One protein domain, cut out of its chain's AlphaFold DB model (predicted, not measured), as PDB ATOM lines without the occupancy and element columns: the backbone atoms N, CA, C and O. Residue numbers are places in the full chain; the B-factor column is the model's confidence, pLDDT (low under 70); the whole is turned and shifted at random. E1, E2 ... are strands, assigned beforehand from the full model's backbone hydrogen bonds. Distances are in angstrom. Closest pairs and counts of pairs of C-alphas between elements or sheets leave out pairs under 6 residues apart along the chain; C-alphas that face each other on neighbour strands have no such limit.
ATOM      1  N   ILE A  30      -7.349  11.213   4.491       94.12
ATOM      2  CA  ILE A  30      -6.773  10.056   3.805       94.12
ATOM      3  C   ILE A  30      -5.384  10.436   3.318       94.12
ATOM      4  O   ILE A  30      -5.188  11.530   2.791       94.12
ATOM      5  N   THR A  31      -4.448   9.503   3.460       97.31
ATOM      6  CA  THR A  31      -3.099   9.622   2.916       97.31
ATOM      7  C   THR A  31      -3.081   9.196   1.456       97.31
ATOM      8  O   THR A  31      -3.446   8.068   1.128       97.31
ATOM      9  N   TYR A  32      -2.621  10.078   0.576       98.12
ATOM     10  CA  TYR A  32      -2.409   9.800  -0.840       98.12
ATOM     11  C   TYR A  32      -0.918   9.685  -1.123       98.12
ATOM     12  O   TYR A  32      -0.151  10.586  -0.798       98.12
ATOM     13  N   THR A  33      -0.504   8.592  -1.758       98.31
ATOM     14  CA  THR A  33       0.844   8.440  -2.302       98.31
ATOM     15  C   THR A  33       0.959   9.192  -3.619       98.31
ATOM     16  O   THR A  33       0.145   9.020  -4.529       98.31
ATOM     17  N   VAL A  34       2.005  10.001  -3.715       98.50
ATOM     18  CA  VAL A  34       2.402  10.745  -4.904       98.50
ATOM     19  C   VAL A  34       3.633  10.062  -5.484       98.50
ATOM     20  O   VAL A  34       4.583   9.764  -4.760       98.50
ATOM     21  N   ASN A  35       3.601   9.787  -6.783       98.00
ATOM     22  CA  ASN A  35       4.735   9.263  -7.533       98.00
ATOM     23  C   ASN A  35       4.654   9.802  -8.961       98.00
ATOM     24  O   ASN A  35       3.881   9.305  -9.781       98.00
ATOM     25  N   ARG A  36       5.390  10.879  -9.220       97.50
ATOM     26  CA  ARG A  36       5.403  11.595 -10.496       97.50
ATOM     27  C   ARG A  36       6.834  11.714 -10.993       97.50
ATOM     28  O   ARG A  36       7.751  11.890 -10.195       97.50
ATOM     29  N   SER A  37       7.019  11.681 -12.306       97.81
ATOM     30  CA  SER A  37       8.316  11.892 -12.951       97.81
ATOM     31  C   SER A  37       8.129  12.532 -14.318       97.81
ATOM     32  O   SER A  37       7.275  12.087 -15.084       97.81
ATOM     33  N   TRP A  38       8.938  13.537 -14.634       98.00
ATOM     34  CA  TRP A  38       8.900  14.248 -15.908       98.00
ATOM     35  C   TRP A  38      10.285  14.776 -16.286       98.00
ATOM     36  O   TRP A  38      11.235  14.755 -15.499       98.00
ATOM     37  N   SER A  39      10.415  15.238 -17.525       96.94
ATOM     38  CA  SER A  39      11.673  15.733 -18.076       96.94
ATOM     39  C   SER A  39      11.437  16.873 -19.055       96.94
ATOM     40  O   SER A  39      10.424  16.891 -19.754       96.94
ATOM     41  N   ASN A  40      12.407  17.777 -19.151       96.62
ATOM     42  CA  ASN A  40      12.444  18.842 -20.146       96.62
ATOM     43  C   ASN A  40      13.879  19.001 -20.657       96.62
ATOM     44  O   ASN A  40      14.777  19.395 -19.907       96.62
ATOM     45  N   GLY A  41      14.101  18.646 -21.923       94.94
ATOM     46  CA  GLY A  41      15.444  18.575 -22.494       94.94
ATOM     47  C   GLY A  41      16.329  17.588 -21.725       94.94
ATOM     48  O   GLY A  41      15.952  16.435 -21.526       94.94
ATOM     49  N   SER A  42      17.501  18.046 -21.284       95.81
ATOM     50  CA  SER A  42      18.450  17.252 -20.490       95.81
ATOM     51  C   SER A  42      18.115  17.186 -18.999       95.81
ATOM     52  O   SER A  42      18.786  16.461 -18.266       95.81
ATOM     53  N   ASN A  43      17.129  17.958 -18.534       97.69
ATOM     54  CA  ASN A  43      16.780  18.019 -17.123       97.69
ATOM     55  C   ASN A  43      15.640  17.051 -16.798       97.69
ATOM     56  O   ASN A  43      14.700  16.884 -17.578       97.69
ATOM     57  N   ASN A  44      15.700  16.452 -15.614       97.62
ATOM     58  CA  ASN A  44      14.682  15.554 -15.090       97.62
ATOM     59  C   ASN A  44      14.212  16.006 -13.706       97.62
ATOM     60  O   ASN A  44      14.944  16.650 -12.949       97.62
ATOM     61  N   ALA A  45      12.966  15.674 -13.392       98.50
ATOM     62  CA  ALA A  45      12.406  15.878 -12.074       98.50
ATOM     63  C   ALA A  45      11.471  14.731 -11.688       98.50
ATOM     64  O   ALA A  45      10.823  14.112 -12.533       98.50
ATOM     65  N   SER A  46      11.401  14.445 -10.394       98.56
ATOM     66  CA  SER A  46      10.443  13.497  -9.831       98.56
ATOM     67  C   SER A  46       9.918  13.985  -8.495       98.56
ATOM     68  O   SER A  46      10.666  14.562  -7.710       98.56
ATOM     69  N   LEU A  47       8.657  13.700  -8.208       98.75
ATOM     70  CA  LEU A  47       8.007  14.021  -6.947       98.75
ATOM     71  C   LEU A  47       7.457  12.737  -6.340       98.75
ATOM     72  O   LEU A  47       6.579  12.097  -6.922       98.75
ATOM     73  N   VAL A  48       7.968  12.370  -5.170       98.69
ATOM     74  CA  VAL A  48       7.551  11.165  -4.447       98.69
ATOM     75  C   VAL A  48       7.201  11.498  -3.007       98.69
ATOM     76  O   VAL A  48       7.790  12.402  -2.425       98.69
ATOM     77  N   GLY A  49       6.261  10.773  -2.411       98.50
ATOM     78  CA  GLY A  49       5.925  10.923  -0.994       98.50
ATOM     79  C   GLY A  49       4.429  10.842  -0.747       98.50
ATOM     80  O   GLY A  49       3.718  10.130  -1.457       98.50
ATOM     81  N   THR A  50       3.949  11.554   0.268       98.38
ATOM     82  CA  THR A  50       2.549  11.513   0.681       98.38
ATOM     83  C   THR A  50       1.962  12.888   0.955       98.38
ATOM     84  O   THR A  50       2.649  13.816   1.386       98.38
ATOM     85  N   VAL A  51       0.654  12.997   0.745       98.19
ATOM     86  CA  VAL A  51      -0.152  14.154   1.132       98.19
ATOM     87  C   VAL A  51      -1.429  13.658   1.791       98.19
ATOM     88  O   VAL A  51      -2.085  12.770   1.252       98.19
ATOM     89  N   ASP A  52      -1.790  14.245   2.929       97.88
ATOM     90  CA  ASP A  52      -3.033  13.931   3.629       97.88
ATOM     91  C   ASP A  52      -4.091  14.990   3.308       97.88
ATOM     92  O   ASP A  52      -3.862  16.190   3.493       97.88
ATOM     93  N   VAL A  53      -5.253  14.540   2.830       97.00
ATOM     94  CA  VAL A  53      -6.405  15.397   2.510       97.00
ATOM     95  C   VAL A  53      -7.683  14.693   2.975       97.00
ATOM     96  O   VAL A  53      -7.874  13.512   2.656       97.00
ATOM     97  N   PRO A  54      -8.579  15.353   3.727       96.31
ATOM     98  CA  PRO A  54      -9.901  14.801   4.001       96.31
ATOM     99  C   PRO A  54     -10.678  14.544   2.708       96.31
ATOM    100  O   PRO A  54     -10.511  15.248   1.716       96.31
ATOM    101  N   ILE A  55     -11.508  13.496   2.703       94.81
ATOM    102  CA  ILE A  55     -12.381  13.227   1.556       94.81
ATOM    103  C   ILE A  55     -13.316  14.421   1.371       94.81
ATOM    104  O   ILE A  55     -13.980  14.854   2.315       94.81
ATOM    105  N   GLY A  56     -13.404  14.904   0.137       95.62
ATOM    106  CA  GLY A  56     -14.255  16.022  -0.219       95.62
ATOM    107  C   GLY A  56     -13.842  16.678  -1.527       95.62
ATOM    108  O   GLY A  56     -12.802  16.373  -2.117       95.62
ATOM    109  N   SER A  57     -14.679  17.611  -1.964       96.94
ATOM    110  CA  SER A  57     -14.377  18.515  -3.066       96.94
ATOM    111  C   SER A  57     -14.184  19.917  -2.494       96.94
ATOM    112  O   SER A  57     -15.048  20.427  -1.781       96.94
ATOM    113  N   TYR A  58     -13.045  20.527  -2.796       97.25
ATOM    114  CA  TYR A  58     -12.634  21.828  -2.289       97.25
ATOM    115  C   TYR A  58     -12.365  22.766  -3.455       97.25
ATOM    116  O   TYR A  58     -11.663  22.409  -4.402       97.25
ATOM    117  N   THR A  59     -12.872  23.985  -3.341       97.81
ATOM    118  CA  THR A  59     -12.546  25.084  -4.248       97.81
ATOM    119  C   THR A  59     -11.708  26.078  -3.475       97.81
ATOM    120  O   THR A  59     -12.242  26.802  -2.638       97.81
ATOM    121  N   ILE A  60     -10.403  26.094  -3.729       97.38
ATOM    122  CA  ILE A  60      -9.488  27.072  -3.147       97.38
ATOM    123  C   ILE A  60      -9.596  28.355  -3.968       97.38
ATOM    124  O   ILE A  60      -9.397  28.330  -5.184       97.38
ATOM    125  N   GLN A  61      -9.907  29.463  -3.304       96.50
ATOM    126  CA  GLN A  61      -9.941  30.801  -3.885       96.50
ATOM    127  C   GLN A  61      -9.450  31.804  -2.840       96.50
ATOM    128  O   GLN A  61      -9.874  31.758  -1.684       96.50
ATOM    129  N   ASN A  62      -8.552  32.713  -3.227       94.69
ATOM    130  CA  ASN A  62      -7.905  33.649  -2.298       94.69
ATOM    131  C   ASN A  62      -7.250  32.915  -1.112       94.69
ATOM    132  O   ASN A  62      -7.459  33.254   0.052       94.69
ATOM    133  N   GLY A  63      -6.517  31.844  -1.420       88.56
ATOM    134  CA  GLY A  63      -5.782  31.033  -0.450       88.56
ATOM    135  C   GLY A  63      -6.611  30.104   0.449       88.56
ATOM    136  O   GLY A  63      -6.013  29.327   1.196       88.56
ATOM    137  N   THR A  64      -7.950  30.130   0.392       91.06
ATOM    138  CA  THR A  64      -8.816  29.360   1.310       91.06
ATOM    139  C   THR A  64      -9.943  28.598   0.596       91.06
ATOM    140  O   THR A  64     -10.385  29.035  -0.465       91.06
ATOM    141  N   PRO A  65     -10.433  27.473   1.159       94.12
ATOM    142  CA  PRO A  65      -9.839  26.711   2.262       94.12
ATOM    143  C   PRO A  65      -8.542  26.009   1.825       94.12
ATOM    144  O   PRO A  65      -8.353  25.744   0.645       94.12
ATOM    145  N   ASN A  66      -7.658  25.676   2.770       94.50
ATOM    146  CA  ASN A  66      -6.482  24.841   2.505       94.50
ATOM    147  C   ASN A  66      -6.739  23.424   3.063       94.50
ATOM    148  O   ASN A  66      -6.707  23.250   4.283       94.50
ATOM    149  N   PRO A  67      -7.060  22.426   2.215       96.25
ATOM    150  CA  PRO A  67      -7.463  21.098   2.679       96.25
ATOM    151  C   PRO A  67      -6.280  20.159   2.977       96.25
ATOM    152  O   PRO A  67      -6.498  19.023   3.394       96.25
ATOM    153  N   PHE A  68      -5.037  20.599   2.756       97.31
ATOM    154  CA  PHE A  68      -3.837  19.786   2.948       97.31
ATOM    155  C   PHE A  68      -3.446  19.757   4.430       97.31
ATOM    156  O   PHE A  68      -2.882  20.716   4.954       97.31
ATOM    157  N   THR A  69      -3.741  18.656   5.122       96.19
ATOM    158  CA  THR A  69      -3.495  18.540   6.572       96.19
ATOM    159  C   THR A  69      -2.071  18.111   6.905       96.19
ATOM    160  O   THR A  69      -1.599  18.349   8.012       96.19
ATOM    161  N   ASN A  70      -1.394  17.459   5.961       97.50
ATOM    162  CA  ASN A  70      -0.007  17.036   6.086       97.50
ATOM    163  C   ASN A  70       0.596  16.869   4.687       97.50
ATOM    164  O   ASN A  70      -0.064  16.375   3.771       97.50
ATOM    165  N   VAL A  71       1.852  17.269   4.527       98.50
ATOM    166  CA  VAL A  71       2.599  17.160   3.273       98.50
ATOM    167  C   VAL A  71       3.970  16.600   3.616       98.50
ATOM    168  O   VAL A  71       4.688  17.162   4.438       98.50
ATOM    169  N   ASN A  72       4.338  15.493   2.985       98.44
ATOM    170  CA  ASN A  72       5.655  14.886   3.114       98.44
ATOM    171  C   ASN A  72       6.109  14.414   1.736       98.44
ATOM    172  O   ASN A  72       5.922  13.259   1.355       98.44
ATOM    173  N   LEU A  73       6.644  15.350   0.961       98.75
ATOM    174  CA  LEU A  73       7.064  15.127  -0.411       98.75
ATOM    175  C   LEU A  73       8.573  15.332  -0.540       98.75
ATOM    176  O   LEU A  73       9.167  16.213   0.077       98.75
ATOM    177  N   THR A  74       9.190  14.525  -1.392       98.75
ATOM    178  CA  THR A  74      10.563  14.682  -1.855       98.75
ATOM    179  C   THR A  74      10.525  14.986  -3.342       98.75
ATOM    180  O   THR A  74      10.186  14.129  -4.161       98.75
ATOM    181  N   LEU A  75      10.866  16.222  -3.689       98.75
ATOM    182  CA  LEU A  75      11.148  16.618  -5.059       98.75
ATOM    183  C   LEU A  75      12.610  16.299  -5.352       98.75
ATOM    184  O   LEU A  75      13.487  16.719  -4.613       98.75
ATOM    185  N   THR A  76      12.896  15.598  -6.436       98.56
ATOM    186  CA  THR A  76      14.258  15.409  -6.934       98.56
ATOM    187  C   THR A  76      14.384  16.136  -8.260       98.56
ATOM    188  O   THR A  76      13.589  15.867  -9.151       98.56
ATOM    189  N   VAL A  77      15.354  17.039  -8.397       98.19
ATOM    190  CA  VAL A  77      15.664  17.735  -9.660       98.19
ATOM    191  C   VAL A  77      17.090  17.384 -10.055       98.19
ATOM    192  O   VAL A  77      18.014  17.614  -9.274       98.19
ATOM    193  N   ASN A  78      17.283  16.801 -11.241       97.00
ATOM    194  CA  ASN A  78      18.592  16.350 -11.733       97.00
ATOM    195  C   ASN A  78      19.362  15.497 -10.708       97.00
ATOM    196  O   ASN A  78      20.555  15.687 -10.484       97.00
ATOM    197  N   GLY A  79      18.659  14.583 -10.036       96.50
ATOM    198  CA  GLY A  79      19.228  13.709  -9.003       96.50
ATOM    199  C   GLY A  79      19.448  14.356  -7.628       96.50
ATOM    200  O   GLY A  79      19.847  13.657  -6.703       96.50
ATOM    201  N   THR A  80      19.163  15.651  -7.457       97.50
ATOM    202  CA  THR A  80      19.278  16.340  -6.159       97.50
ATOM    203  C   THR A  80      17.927  16.364  -5.437       97.50
ATOM    204  O   THR A  80      16.984  16.932  -5.991       97.50
ATOM    205  N   PRO A  81      17.798  15.768  -4.234       98.25
ATOM    206  CA  PRO A  81      16.541  15.726  -3.493       98.25
ATOM    207  C   PRO A  81      16.305  16.987  -2.644       98.25
ATOM    208  O   PRO A  81      17.230  17.559  -2.069       98.25
ATOM    209  N   PHE A  82      15.037  17.359  -2.503       98.25
ATOM    210  CA  PHE A  82      14.533  18.496  -1.742       98.25
ATOM    211  C   PHE A  82      13.244  18.112  -1.012       98.25
ATOM    212  O   PHE A  82      12.331  17.535  -1.605       98.25
ATOM    213  N   THR A  83      13.143  18.458   0.269       98.25
ATOM    214  CA  THR A  83      11.939  18.199   1.071       98.25
ATOM    215  C   THR A  83      10.922  19.318   0.896       98.25
ATOM    216  O   THR A  83      11.242  20.482   1.140       98.25
ATOM    217  N   LEU A  84       9.689  18.953   0.554       98.69
ATOM    218  CA  LEU A  84       8.528  19.836   0.503       98.69
ATOM    219  C   LEU A  84       7.511  19.355   1.543       98.69
ATOM    220  O   LEU A  84       7.136  18.182   1.565       98.69
ATOM    221  N   ASN A  85       7.085  20.252   2.425       98.44
ATOM    222  CA  ASN A  85       6.287  19.929   3.611       98.44
ATOM    223  C   ASN A  85       5.124  20.907   3.839       98.44
ATOM    224  O   ASN A  85       4.510  20.916   4.903       98.44
ATOM    225  N   THR A  86       4.825  21.772   2.872       98.12
ATOM    226  CA  THR A  86       3.729  22.742   2.964       98.12
ATOM    227  C   THR A  86       3.099  22.951   1.598       98.12
ATOM    228  O   THR A  86       3.809  23.043   0.602       98.12
ATOM    229  N   ALA A  87       1.769  23.026   1.562       98.31
ATOM    230  CA  ALA A  87       1.016  23.469   0.398       98.31
ATOM    231  C   ALA A  87       0.774  24.982   0.503       98.31
ATOM    232  O   ALA A  87       0.043  25.440   1.385       98.31
ATOM    233  N   ASP A  88       1.409  25.741  -0.380       97.94
ATOM    234  CA  ASP A  88       1.286  27.186  -0.507       97.94
ATOM    235  C   ASP A  88       0.201  27.527  -1.539       97.94
ATOM    236  O   ASP A  88       0.272  27.145  -2.710       97.94
ATOM    237  N   THR A  89      -0.828  28.233  -1.071       96.94
ATOM    238  CA  THR A  89      -2.011  28.633  -1.842       96.94
ATOM    239  C   THR A  89      -2.025  30.131  -2.168       96.94
ATOM    240  O   THR A  89      -3.038  30.646  -2.641       96.94
ATOM    241  N   SER A  90      -0.928  30.855  -1.917       95.00
ATOM    242  CA  SER A  90      -0.855  32.317  -2.079       95.00
ATOM    243  C   SER A  90      -0.992  32.788  -3.533       95.00
ATOM    244  O   SER A  90      -1.460  33.899  -3.770       95.00
ATOM    245  N   PHE A  91      -0.676  31.926  -4.505       94.75
ATOM    246  CA  PHE A  91      -0.856  32.167  -5.945       94.75
ATOM    247  C   PHE A  91      -2.229  31.716  -6.475       94.75
ATOM    248  O   PHE A  91      -2.424  31.516  -7.675       94.75
ATOM    249  N   ILE A  92      -3.203  31.580  -5.574       95.75
ATOM    250  CA  ILE A  92      -4.604  31.334  -5.902       95.75
ATOM    251  C   ILE A  92      -5.395  32.557  -5.448       95.75
ATOM    252  O   ILE A  92      -5.764  32.658  -4.275       95.75
ATOM    253  N   TYR A  93      -5.633  33.503  -6.358       94.06
ATOM    254  CA  TYR A  93      -6.198  34.815  -6.025       94.06
ATOM    255  C   TYR A  93      -7.163  35.359  -7.086       94.06
ATOM    256  O   TYR A  93      -7.240  34.890  -8.224       94.06
ATOM    257  N   GLY A  94      -7.930  36.374  -6.687       93.94
ATOM    258  CA  GLY A  94      -8.940  36.998  -7.531       93.94
ATOM    259  C   GLY A  94     -10.100  36.040  -7.791       93.94
ATOM    260  O   GLY A  94     -10.701  35.504  -6.854       93.94
ATOM    261  N   THR A  95     -10.436  35.832  -9.064       94.94
ATOM    262  CA  THR A  95     -11.450  34.860  -9.504       94.94
ATOM    263  C   THR A  95     -10.883  33.475  -9.813       94.94
ATOM    264  O   THR A  95     -11.665  32.556 -10.053       94.94
ATOM    265  N   GLY A  96      -9.557  33.306  -9.781       95.81
ATOM    266  CA  GLY A  96      -8.877  32.051 -10.072       95.81
ATOM    267  C   GLY A  96      -9.180  31.014  -9.000       95.81
ATOM    268  O   GLY A  96      -9.104  31.295  -7.802       95.81
ATOM    269  N   GLN A  97      -9.559  29.815  -9.431       96.12
ATOM    270  CA  GLN A  97      -9.933  28.723  -8.542       96.12
ATOM    271  C   GLN A  97      -9.061  27.504  -8.791       96.12
ATOM    272  O   GLN A  97      -8.937  27.037  -9.926       96.12
ATOM    273  N   PHE A  98      -8.515  26.955  -7.709       97.38
ATOM    274  CA  PHE A  98      -7.879  25.645  -7.716       97.38
ATOM    275  C   PHE A  98      -8.833  24.628  -7.099       97.38
ATOM    276  O   PHE A  98      -9.287  24.788  -5.965       97.38
ATOM    277  N   LEU A  99      -9.163  23.587  -7.849       97.38
ATOM    278  CA  LEU A  99     -10.139  22.587  -7.452       97.38
ATOM    279  C   LEU A  99      -9.393  21.339  -6.997       97.38
ATOM    280  O   LEU A  99      -8.656  20.726  -7.768       97.38
ATOM    281  N   VAL A 100      -9.618  20.949  -5.748       98.25
ATOM    282  CA  VAL A 100      -9.097  19.713  -5.166       98.25
ATOM    283  C   VAL A 100     -10.256  18.753  -4.986       98.25
ATOM    284  O   VAL A 100     -11.217  19.062  -4.290       98.25
ATOM    285  N   ASN A 101     -10.166  17.574  -5.587       97.94
ATOM    286  CA  ASN A 101     -11.137  16.513  -5.370       97.94
ATOM    287  C   ASN A 101     -10.432  15.283  -4.796       97.94
ATOM    288  O   ASN A 101      -9.612  14.650  -5.464       97.94
ATOM    289  N   ALA A 102     -10.737  14.999  -3.535       97.12
ATOM    290  CA  ALA A 102     -10.161  13.950  -2.714       97.12
ATOM    291  C   ALA A 102     -11.223  12.866  -2.492       97.12
ATOM    292  O   ALA A 102     -12.271  13.117  -1.897       97.12
ATOM    293  N   THR A 103     -10.968  11.661  -2.991       95.88
ATOM    294  CA  THR A 103     -11.880  10.509  -2.901       95.88
ATOM    295  C   THR A 103     -11.216   9.371  -2.132       95.88
ATOM    296  O   THR A 103     -10.026   9.411  -1.852       95.88
ATOM    297  N   SER A 104     -11.937   8.292  -1.837       94.12
ATOM    298  CA  SER A 104     -11.332   7.122  -1.185       94.12
ATOM    299  C   SER A 104     -10.228   6.429  -2.001       94.12
ATOM    300  O   SER A 104      -9.551   5.563  -1.454       94.12
ATOM    301  N   SER A 105     -10.046   6.775  -3.281       95.62
ATOM    302  CA  SER A 105      -9.079   6.139  -4.186       95.62
ATOM    303  C   SER A 105      -8.071   7.108  -4.800       95.62
ATOM    304  O   SER A 105      -6.917   6.735  -4.999       95.62
ATOM    305  N   THR A 106      -8.471   8.338  -5.113       97.56
ATOM    306  CA  THR A 106      -7.632   9.289  -5.852       97.56
ATOM    307  C   THR A 106      -7.738  10.705  -5.313       97.56
ATOM    308  O   THR A 106      -8.822  11.154  -4.927       97.56
ATOM    309  N   LEU A 107      -6.620  11.423  -5.393       98.38
ATOM    310  CA  LEU A 107      -6.527  12.867  -5.234       98.38
ATOM    311  C   LEU A 107      -6.294  13.487  -6.610       98.38
ATOM    312  O   LEU A 107      -5.278  13.222  -7.255       98.38
ATOM    313  N   THR A 108      -7.242  14.296  -7.062       98.25
ATOM    314  CA  THR A 108      -7.216  14.934  -8.382       98.25
ATOM    315  C   THR A 108      -7.252  16.446  -8.248       98.25
ATOM    316  O   THR A 108      -7.969  16.970  -7.392       98.25
ATOM    317  N   PHE A 109      -6.523  17.133  -9.120       97.94
ATOM    318  CA  PHE A 109      -6.476  18.587  -9.191       97.94
ATOM    319  C   PHE A 109      -7.034  19.091 -10.516       97.94
ATOM    320  O   PHE A 109      -6.859  18.467 -11.563       97.94
ATOM    321  N   ASN A 110      -7.700  20.235 -10.472       96.06
ATOM    322  CA  ASN A 110      -8.181  20.964 -11.635       96.06
ATOM    323  C   ASN A 110      -8.102  22.467 -11.339       96.06
ATOM    324  O   ASN A 110      -7.824  22.877 -10.212       96.06
ATOM    325  N   THR A 111      -8.361  23.292 -12.338       95.31
ATOM    326  CA  THR A 111      -8.437  24.740 -12.197       95.31
ATOM    327  C   THR A 111      -9.680  25.261 -12.911       95.31
ATOM    328  O   THR A 111     -10.189  24.638 -13.843       95.31
ATOM    329  N   ALA A 112     -10.212  26.387 -12.451       92.62
ATOM    330  CA  ALA A 112     -11.329  27.072 -13.092       92.62
ATOM    331  C   ALA A 112     -11.141  28.582 -12.991       92.62
ATOM    332  O   ALA A 112     -10.508  29.075 -12.058       92.62
ATOM    333  N   ASN A 113     -11.703  29.314 -13.958       91.75
ATOM    334  CA  ASN A 113     -11.702  30.783 -14.019       91.75
ATOM    335  C   ASN A 113     -10.313  31.449 -14.010       91.75
ATOM    336  O   ASN A 113     -10.219  32.674 -13.957       91.75
ATOM    337  N   ALA A 114      -9.243  30.661 -14.076       91.00
ATOM    338  CA  ALA A 114      -7.894  31.160 -13.936       91.00
ATOM    339  C   ALA A 114      -7.372  31.758 -15.245       91.00
ATOM    340  O   ALA A 114      -7.593  31.223 -16.333       91.00
ATOM    341  N   ASN A 115      -6.700  32.897 -15.119       87.94
ATOM    342  CA  ASN A 115      -6.136  33.690 -16.209       87.94
ATOM    343  C   ASN A 115      -4.907  34.466 -15.695       87.94
ATOM    344  O   ASN A 115      -4.536  34.322 -14.533       87.94
ATOM    345  N   GLY A 116      -4.272  35.278 -16.547       83.56
ATOM    346  CA  GLY A 116      -3.055  36.020 -16.179       83.56
ATOM    347  C   GLY A 116      -3.205  36.928 -14.950       83.56
ATOM    348  O   GLY A 116      -2.279  37.022 -14.152       83.56
ATOM    349  N   ASP A 117      -4.382  37.525 -14.753       89.69
ATOM    350  CA  ASP A 117      -4.662  38.425 -13.623       89.69
ATOM    351  C   ASP A 117      -5.283  37.703 -12.419       89.69
ATOM    352  O   ASP A 117      -5.435  38.285 -11.349       89.69
ATOM    353  N   ASN A 118      -5.684  36.442 -12.585       92.69
ATOM    354  CA  ASN A 118      -6.396  35.650 -11.589       92.69
ATOM    355  C   ASN A 118      -5.791  34.245 -11.565       92.69
ATOM    356  O   ASN A 118      -6.359  33.301 -12.122       92.69
ATOM    357  N   ALA A 119      -4.597  34.123 -10.991       92.44
ATOM    358  CA  ALA A 119      -3.870  32.864 -10.983       92.44
ATOM    359  C   ALA A 119      -4.575  31.812 -10.110       92.44
ATOM    360  O   ALA A 119      -5.280  32.127  -9.146       92.44
ATOM    361  N   ALA A 120      -4.373  30.548 -10.467       96.25
ATOM    362  CA  ALA A 120      -4.783  29.392  -9.680       96.25
ATOM    363  C   ALA A 120      -3.648  28.375  -9.693       96.25
ATOM    364  O   ALA A 120      -3.799  27.269 -10.210       96.25
ATOM    365  N   ASP A 121      -2.495  28.793  -9.185       96.00
ATOM    366  CA  ASP A 121      -1.306  27.955  -9.137       96.00
ATOM    367  C   ASP A 121      -1.135  27.440  -7.707       96.00
ATOM    368  O   ASP A 121      -1.114  28.215  -6.748       96.00
ATOM    369  N   LEU A 122      -1.038  26.120  -7.556       97.50
ATOM    370  CA  LEU A 122      -0.777  25.482  -6.268       97.50
ATOM    371  C   LEU A 122       0.690  25.088  -6.200       97.50
ATOM    372  O   LEU A 122       1.170  24.348  -7.064       97.50
ATOM    373  N   PHE A 123       1.365  25.493  -5.129       98.25
ATOM    374  CA  PHE A 123       2.750  25.121  -4.888       98.25
ATOM    375  C   PHE A 123       2.878  24.225  -3.662       98.25
ATOM    376  O   PHE A 123       2.228  24.422  -2.643       98.25
ATOM    377  N   PHE A 124       3.765  23.244  -3.747       98.69
ATOM    378  CA  PHE A 124       4.292  22.521  -2.605       98.69
ATOM    379  C   PHE A 124       5.724  22.991  -2.384       98.69
ATOM    380  O   PHE A 124       6.545  22.966  -3.301       98.69
ATOM    381  N   VAL A 125       6.017  23.444  -1.172       98.69
ATOM    382  CA  VAL A 125       7.266  24.126  -0.821       98.69
ATOM    383  C   VAL A 125       7.854  23.549   0.457       98.69
ATOM    384  O   VAL A 125       7.182  22.850   1.220       98.69
ATOM    385  N   ASN A 126       9.118  23.873   0.713       98.12
ATOM    386  CA  ASN A 126       9.669  23.777   2.056       98.12
ATOM    387  C   ASN A 126       9.200  24.982   2.887       98.12
ATOM    388  O   ASN A 126       9.439  26.128   2.507       98.12
ATOM    389  N   SER A 127       8.574  24.738   4.034       96.94
ATOM    390  CA  SER A 127       8.024  25.757   4.934       96.94
ATOM    391  C   SER A 127       9.047  26.796   5.393       96.94
ATOM    392  O   SER A 127       8.682  27.928   5.688       96.94
ATOM    393  N   SER A 128      10.327  26.423   5.481       97.12
ATOM    394  CA  SER A 128      11.391  27.313   5.948       97.12
ATOM    395  C   SER A 128      11.875  28.281   4.870       97.12
ATOM    396  O   SER A 128      12.394  29.341   5.205       97.12
ATOM    397  N   THR A 129      11.720  27.936   3.589       96.62
ATOM    398  CA  THR A 129      12.178  28.769   2.462       96.62
ATOM    399  C   THR A 129      11.034  29.358   1.641       96.62
ATOM    400  O   THR A 129      11.250  30.308   0.889       96.62
ATOM    401  N   GLY A 130       9.829  28.792   1.746       95.81
ATOM    402  CA  GLY A 130       8.679  29.150   0.922       95.81
ATOM    403  C   GLY A 130       8.987  29.051  -0.573       95.81
ATOM    404  O   GLY A 130       9.775  28.208  -1.010       95.81
ATOM    405  N   LEU A 131       8.403  29.967  -1.345       95.06
ATOM    406  CA  LEU A 131       8.552  30.059  -2.803       95.06
ATOM    407  C   LEU A 131       9.946  30.502  -3.278       95.06
ATOM    408  O   LEU A 131      10.231  30.427  -4.469       95.06
ATOM    409  N   PHE A 132      10.824  30.951  -2.378       94.00
ATOM    410  CA  PHE A 132      12.198  31.339  -2.725       94.00
ATOM    411  C   PHE A 132      13.177  30.155  -2.719       94.00
ATOM    412  O   PHE A 132      14.336  30.312  -3.104       94.00
ATOM    413  N   GLY A 133      12.739  28.986  -2.243       95.75
ATOM    414  CA  GLY A 133      13.534  27.762  -2.232       95.75
ATOM    415  C   GLY A 133      13.170  26.802  -3.360       95.75
ATOM    416  O   GLY A 133      12.766  27.192  -4.450       95.75
ATOM    417  N   SER A 134      13.323  25.510  -3.080       96.38
ATOM    418  CA  SER A 134      12.820  24.449  -3.948       96.38
ATOM    419  C   SER A 134      11.300  24.346  -3.858       96.38
ATOM    420  O   SER A 134      10.743  24.377  -2.756       96.38
ATOM    421  N   LEU A 135      10.648  24.140  -4.998       98.06
ATOM    422  CA  LEU A 135       9.201  24.016  -5.086       98.06
ATOM    423  C   LEU A 135       8.787  23.007  -6.146       98.06
ATOM    424  O   LEU A 135       9.479  22.787  -7.139       98.06
ATOM    425  N   TYR A 136       7.612  22.434  -5.946       98.56
ATOM    426  CA  TYR A 136       6.846  21.797  -7.002       98.56
ATOM    427  C   TYR A 136       5.554  22.586  -7.210       98.56
ATOM    428  O   TYR A 136       4.931  22.992  -6.234       98.56
ATOM    429  N   GLY A 137       5.144  22.806  -8.455       97.69
ATOM    430  CA  GLY A 137       3.952  23.580  -8.787       97.69
ATOM    431  C   GLY A 137       3.040  22.863  -9.770       97.69
ATOM    432  O   GLY A 137       3.518  22.238 -10.714       97.69
ATOM    433  N   ILE A 138       1.733  23.005  -9.567       97.44
ATOM    434  CA  ILE A 138       0.705  22.761 -10.581       97.44
ATOM    435  C   ILE A 138       0.199  24.123 -11.043       97.44
ATOM    436  O   ILE A 138      -0.296  24.906 -10.233       97.44
ATOM    437  N   LEU A 139       0.338  24.388 -12.336       95.25
ATOM    438  CA  LEU A 139       0.114  25.694 -12.941       95.25
ATOM    439  C   LEU A 139      -1.242  25.743 -13.651       95.25
ATOM    440  O   LEU A 139      -1.650  24.785 -14.312       95.25
ATOM    441  N   SER A 140      -1.909  26.884 -13.525       88.06
ATOM    442  CA  SER A 140      -3.228  27.217 -14.063       88.06
ATOM    443  C   SER A 140      -3.335  27.069 -15.592       88.06
ATOM    444  O   SER A 140      -2.324  26.928 -16.284       88.06
ATOM    445  N   PRO A 141      -4.553  27.078 -16.174       72.50
ATOM    446  CA  PRO A 141      -4.801  26.571 -17.516       72.50
ATOM    447  C   PRO A 141      -4.178  27.429 -18.624       72.50
ATOM    448  O   PRO A 141      -3.969  26.924 -19.725       72.50
ATOM    449  N   SER A 142      -3.794  28.677 -18.326       74.38
ATOM    450  CA  SER A 142      -2.985  29.523 -19.215       74.38
ATOM    451  C   SER A 142      -1.647  28.873 -19.591       74.38
ATOM    452  O   SER A 142      -1.133  29.116 -20.678       74.38
ATOM    453  N   VAL A 143      -1.090  28.047 -18.698       76.75
ATOM    454  CA  VAL A 143       0.147  27.281 -18.918       76.75
ATOM    455  C   VAL A 143      -0.129  25.774 -18.953       76.75
ATOM    456  O   VAL A 143       0.541  25.062 -19.694       76.75
ATOM    457  N   SER A 144      -1.130  25.289 -18.205       90.25
ATOM    458  CA  SER A 144      -1.509  23.872 -18.070       90.25
ATOM    459  C   SER A 144      -0.288  22.968 -17.879       90.25
ATOM    460  O   SER A 144       0.066  22.165 -18.746       90.25
ATOM    461  N   GLY A 145       0.404  23.132 -16.751       94.81
ATOM    462  CA  GLY A 145       1.699  22.492 -16.544       94.81
ATOM    463  C   GLY A 145       1.979  22.068 -15.113       94.81
ATOM    464  O   GLY A 145       1.305  22.475 -14.169       94.81
ATOM    465  N   GLU A 146       3.015  21.255 -14.973       97.44
ATOM    466  CA  GLU A 146       3.689  20.995 -13.710       97.44
ATOM    467  C   GLU A 146       5.145  21.455 -13.787       97.44
ATOM    468  O   GLU A 146       5.783  21.411 -14.845       97.44
ATOM    469  N   VAL A 147       5.669  21.924 -12.658       97.56
ATOM    470  CA  VAL A 147       7.051  22.384 -12.533       97.56
ATOM    471  C   VAL A 147       7.692  21.796 -11.291       97.56
ATOM    472  O   VAL A 147       7.092  21.761 -10.223       97.56
ATOM    473  N   GLY A 148       8.939  21.360 -11.426       97.69
ATOM    474  CA  GLY A 148       9.824  21.059 -10.307       97.69
ATOM    475  C   GLY A 148      11.010  21.986 -10.394       97.69
ATOM    476  O   GLY A 148      11.705  21.988 -11.411       97.69
ATOM    477  N   ALA A 149      11.222  22.781  -9.358       96.81
ATOM    478  CA  ALA A 149      12.260  23.786  -9.335       96.81
ATOM    479  C   ALA A 149      13.120  23.678  -8.077       96.81
ATOM    480  O   ALA A 149      12.652  23.395  -6.975       96.81
ATOM    481  N   SER A 150      14.404  23.935  -8.278       93.81
ATOM    482  CA  SER A 150      15.372  24.310  -7.252       93.81
ATOM    483  C   SER A 150      15.720  25.790  -7.432       93.81
ATOM    484  O   SER A 150      15.241  26.440  -8.360       93.81
ATOM    485  N   THR A 151      16.624  26.320  -6.612       89.94
ATOM    486  CA  THR A 151      17.117  27.698  -6.771       89.94
ATOM    487  C   THR A 151      17.928  27.924  -8.055       89.94
ATOM    488  O   THR A 151      18.177  29.070  -8.417       89.94
ATOM    489  N   LEU A 152      18.353  26.856  -8.742       90.50
ATOM    490  CA  LEU A 152      19.230  26.925  -9.918       90.50
ATOM    491  C   LEU A 152      18.576  26.412 -11.207       90.50
ATOM    492  O   LEU A 152      18.977  26.806 -12.299       90.50
ATOM    493  N   VAL A 153      17.616  25.492 -11.095       94.69
ATOM    494  CA  VAL A 153      17.068  24.733 -12.230       94.69
ATOM    495  C   VAL A 153      15.569  24.543 -12.061       94.69
ATOM    496  O   VAL A 153      15.138  24.117 -10.990       94.69
ATOM    497  N   SER A 154      14.818  24.751 -13.145       96.50
ATOM    498  CA  SER A 154      13.385  24.454 -13.249       96.50
ATOM    499  C   SER A 154      13.114  23.475 -14.391       96.50
ATOM    500  O   SER A 154      13.645  23.628 -15.492       96.50
ATOM    501  N   VAL A 155      12.266  22.479 -14.138       97.94
ATOM    502  CA  VAL A 155      11.873  21.443 -15.103       97.94
ATOM    503  C   VAL A 155      10.363  21.492 -15.280       97.94
ATOM    504  O   VAL A 155       9.625  21.182 -14.346       97.94
ATOM    505  N   PHE A 156       9.919  21.877 -16.474       97.12
ATOM    506  CA  PHE A 156       8.504  22.042 -16.817       97.12
ATOM    507  C   PHE A 156       7.993  20.888 -17.672       97.12
ATOM    508  O   PHE A 156       8.680  20.458 -18.599       97.12
ATOM    509  N   ALA A 157       6.761  20.458 -17.427       96.81
ATOM    510  CA  ALA A 157       6.023  19.550 -18.296       96.81
ATOM    511  C   ALA A 157       4.568  20.012 -18.437       96.81
ATOM    512  O   ALA A 157       4.014  20.626 -17.530       96.81
ATOM    513  N   SER A 158       3.948  19.722 -19.580       95.50
ATOM    514  CA  SER A 158       2.517  19.956 -19.781       95.50
ATOM    515  C   SER A 158       1.694  18.885 -19.071       95.50
ATOM    516  O   SER A 158       2.024  17.700 -19.160       95.50
ATOM    517  N   VAL A 159       0.579  19.276 -18.458       95.00
ATOM    518  CA  VAL A 159      -0.400  18.348 -17.879       95.00
ATOM    519  C   VAL A 159      -1.786  18.630 -18.443       95.00
ATOM    520  O   VAL A 159      -2.114  19.764 -18.780       95.00
ATOM    521  N   SER A 160      -2.621  17.597 -18.532       94.12
ATOM    522  CA  SER A 160      -4.037  17.762 -18.859       94.12
ATOM    523  C   SER A 160      -4.849  17.778 -17.576       94.12
ATOM    524  O   SER A 160      -4.746  16.854 -16.767       94.12
ATOM    525  N   PHE A 161      -5.687  18.796 -17.407       93.62
ATOM    526  CA  PHE A 161      -6.646  18.832 -16.313       93.62
ATOM    527  C   PHE A 161      -7.948  18.086 -16.664       93.62
ATOM    528  O   PHE A 161      -8.361  18.112 -17.826       93.62
ATOM    529  N   PRO A 162      -8.619  17.444 -15.685       95.69
ATOM    530  CA  PRO A 162      -8.161  17.226 -14.310       95.69
ATOM    531  C   PRO A 162      -6.978  16.245 -14.250       95.69
ATOM    532  O   PRO A 162      -6.989  15.200 -14.898       95.69
ATOM    533  N   VAL A 163      -5.967  16.562 -13.440       95.94
ATOM    534  CA  VAL A 163      -4.765  15.738 -13.269       95.94
ATOM    535  C   VAL A 163      -4.894  14.885 -12.010       95.94
ATOM    536  O   VAL A 163      -5.214  15.389 -10.933       95.94
ATOM    537  N   THR A 164      -4.627  13.583 -12.116       97.69
ATOM    538  CA  THR A 164      -4.496  12.724 -10.928       97.69
ATOM    539  C   THR A 164      -3.142  12.985 -10.288       97.69
ATOM    540  O   THR A 164      -2.104  12.765 -10.913       97.69
ATOM    541  N   PHE A 165      -3.152  13.488  -9.058       98.06
ATOM    542  CA  PHE A 165      -1.948  13.851  -8.322       98.06
ATOM    543  C   PHE A 165      -1.436  12.710  -7.443       98.06
ATOM    544  O   PHE A 165      -0.228  12.479  -7.393       98.06
ATOM    545  N   GLY A 166      -2.341  11.970  -6.801       97.56
ATOM    546  CA  GLY A 166      -1.980  10.853  -5.933       97.56
ATOM    547  C   GLY A 166      -3.061   9.783  -5.830       97.56
ATOM    548  O   GLY A 166      -4.225  10.011  -6.170       97.56
ATOM    549  N   ILE A 167      -2.657   8.613  -5.344       97.81
ATOM    550  CA  ILE A 167      -3.513   7.443  -5.119       97.81
ATOM    551  C   ILE A 167      -3.626   7.206  -3.617       97.81
ATOM    552  O   ILE A 167      -2.621   7.239  -2.911       97.81
ATOM    553  N   ALA A 168      -4.839   6.983  -3.120       96.19
ATOM    554  CA  ALA A 168      -5.078   6.735  -1.707       96.19
ATOM    555  C   ALA A 168      -4.340   5.470  -1.253       96.19
ATOM    556  O   ALA A 168      -4.440   4.410  -1.878       96.19
ATOM    557  N   GLN A 169      -3.626   5.569  -0.135       90.81
ATOM    558  CA  GLN A 169      -3.103   4.406   0.560       90.81
ATOM    559  C   GLN A 169      -4.286   3.664   1.172       90.81
ATOM    560  O   GLN A 169      -4.850   4.065   2.191       90.81
TER     561      GLN A 169
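This is residues 30 to 169 of the 213 residues of the protein "PEP-CTERM sorting domain-containing protein" of Microcystis flos-aquae Mf_QC_C_20070823_S10D (UniProt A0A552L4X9). A long sheet of eight strands, curled like part of a barrel, wraps over a smaller and flatter sheet of five strands; the two make a sandwich with their strands crossed at 89 degrees. The long sheet folds back at E13, with E3, E7 and E8 as one leaf and E1, E2, E4 and E5 as the other. The printed part has 140 residues, no named helix and thirteen strands, E1 to E13 in that order along the chain, and is all strand in class. The sheets run E3, E7, E8, E13, E1, E2, E4, E5 and E6, E9, E10, E11, E12, all antiparallel. The whole is compact, with a radius of gyration of the C-alphas of 13.8 A and spans of 36 by 35 by 29 A.

E1, residues 30 to 40, begins at C-alpha 30 (-6.773, 10.056, 3.805) and is 31.9 A long. E2, residues 43 to 54, is 34.2 A long and bends by 51 degrees at residue 49. E3 is residues 56 to 60, E4 residues 70 to 77, 22.2 A long, and E5 residues 80 to 84. E5 runs on into E6, residues 86 to 88, at 78 degrees. E7 is residues 97 to 102, and E8 residues 106 to 112, 19.6 A long. E9, residues 122 to 125, E10, residues 135 to 139, E11, residues 145 to 149, and E12, residues 154 to 158, form a meander, each strand the antiparallel neighbour of the one before. E13, residues 163 to 168, ends at C-alpha 168 (-5.078, 6.735, -1.707).

E1 and E2 form a hairpin at 164 degrees, with N 36 and O 47 2.9 A apart. E2 and E4 are antiparallel, with N 48 and O 74 at 3.0 A. E13 is staggered: it pairs with E8 over residues 163 to 167, N 109 and O 163 at 2.8 A, and with E1 over residues 167 to 168, N 33 and O 167 at 2.8 A. In the other sheet E10 and E11 form a hairpin, with N 137 and O 147 at 2.8 A. Between the sheets, the closest C-alphas of E2 and E11 are those of Ala 45 and Gly 148, 6.1 A apart. E8 and E10 are near each other, while E3 and E12 are apart.

The two farthest C-alphas, those of Ser 42 and Gly 56, are 38.5 A apart. The printed part has no cut and no long link. Mean pLDDT of the printed part is 95.7, and no printed residue is under 70.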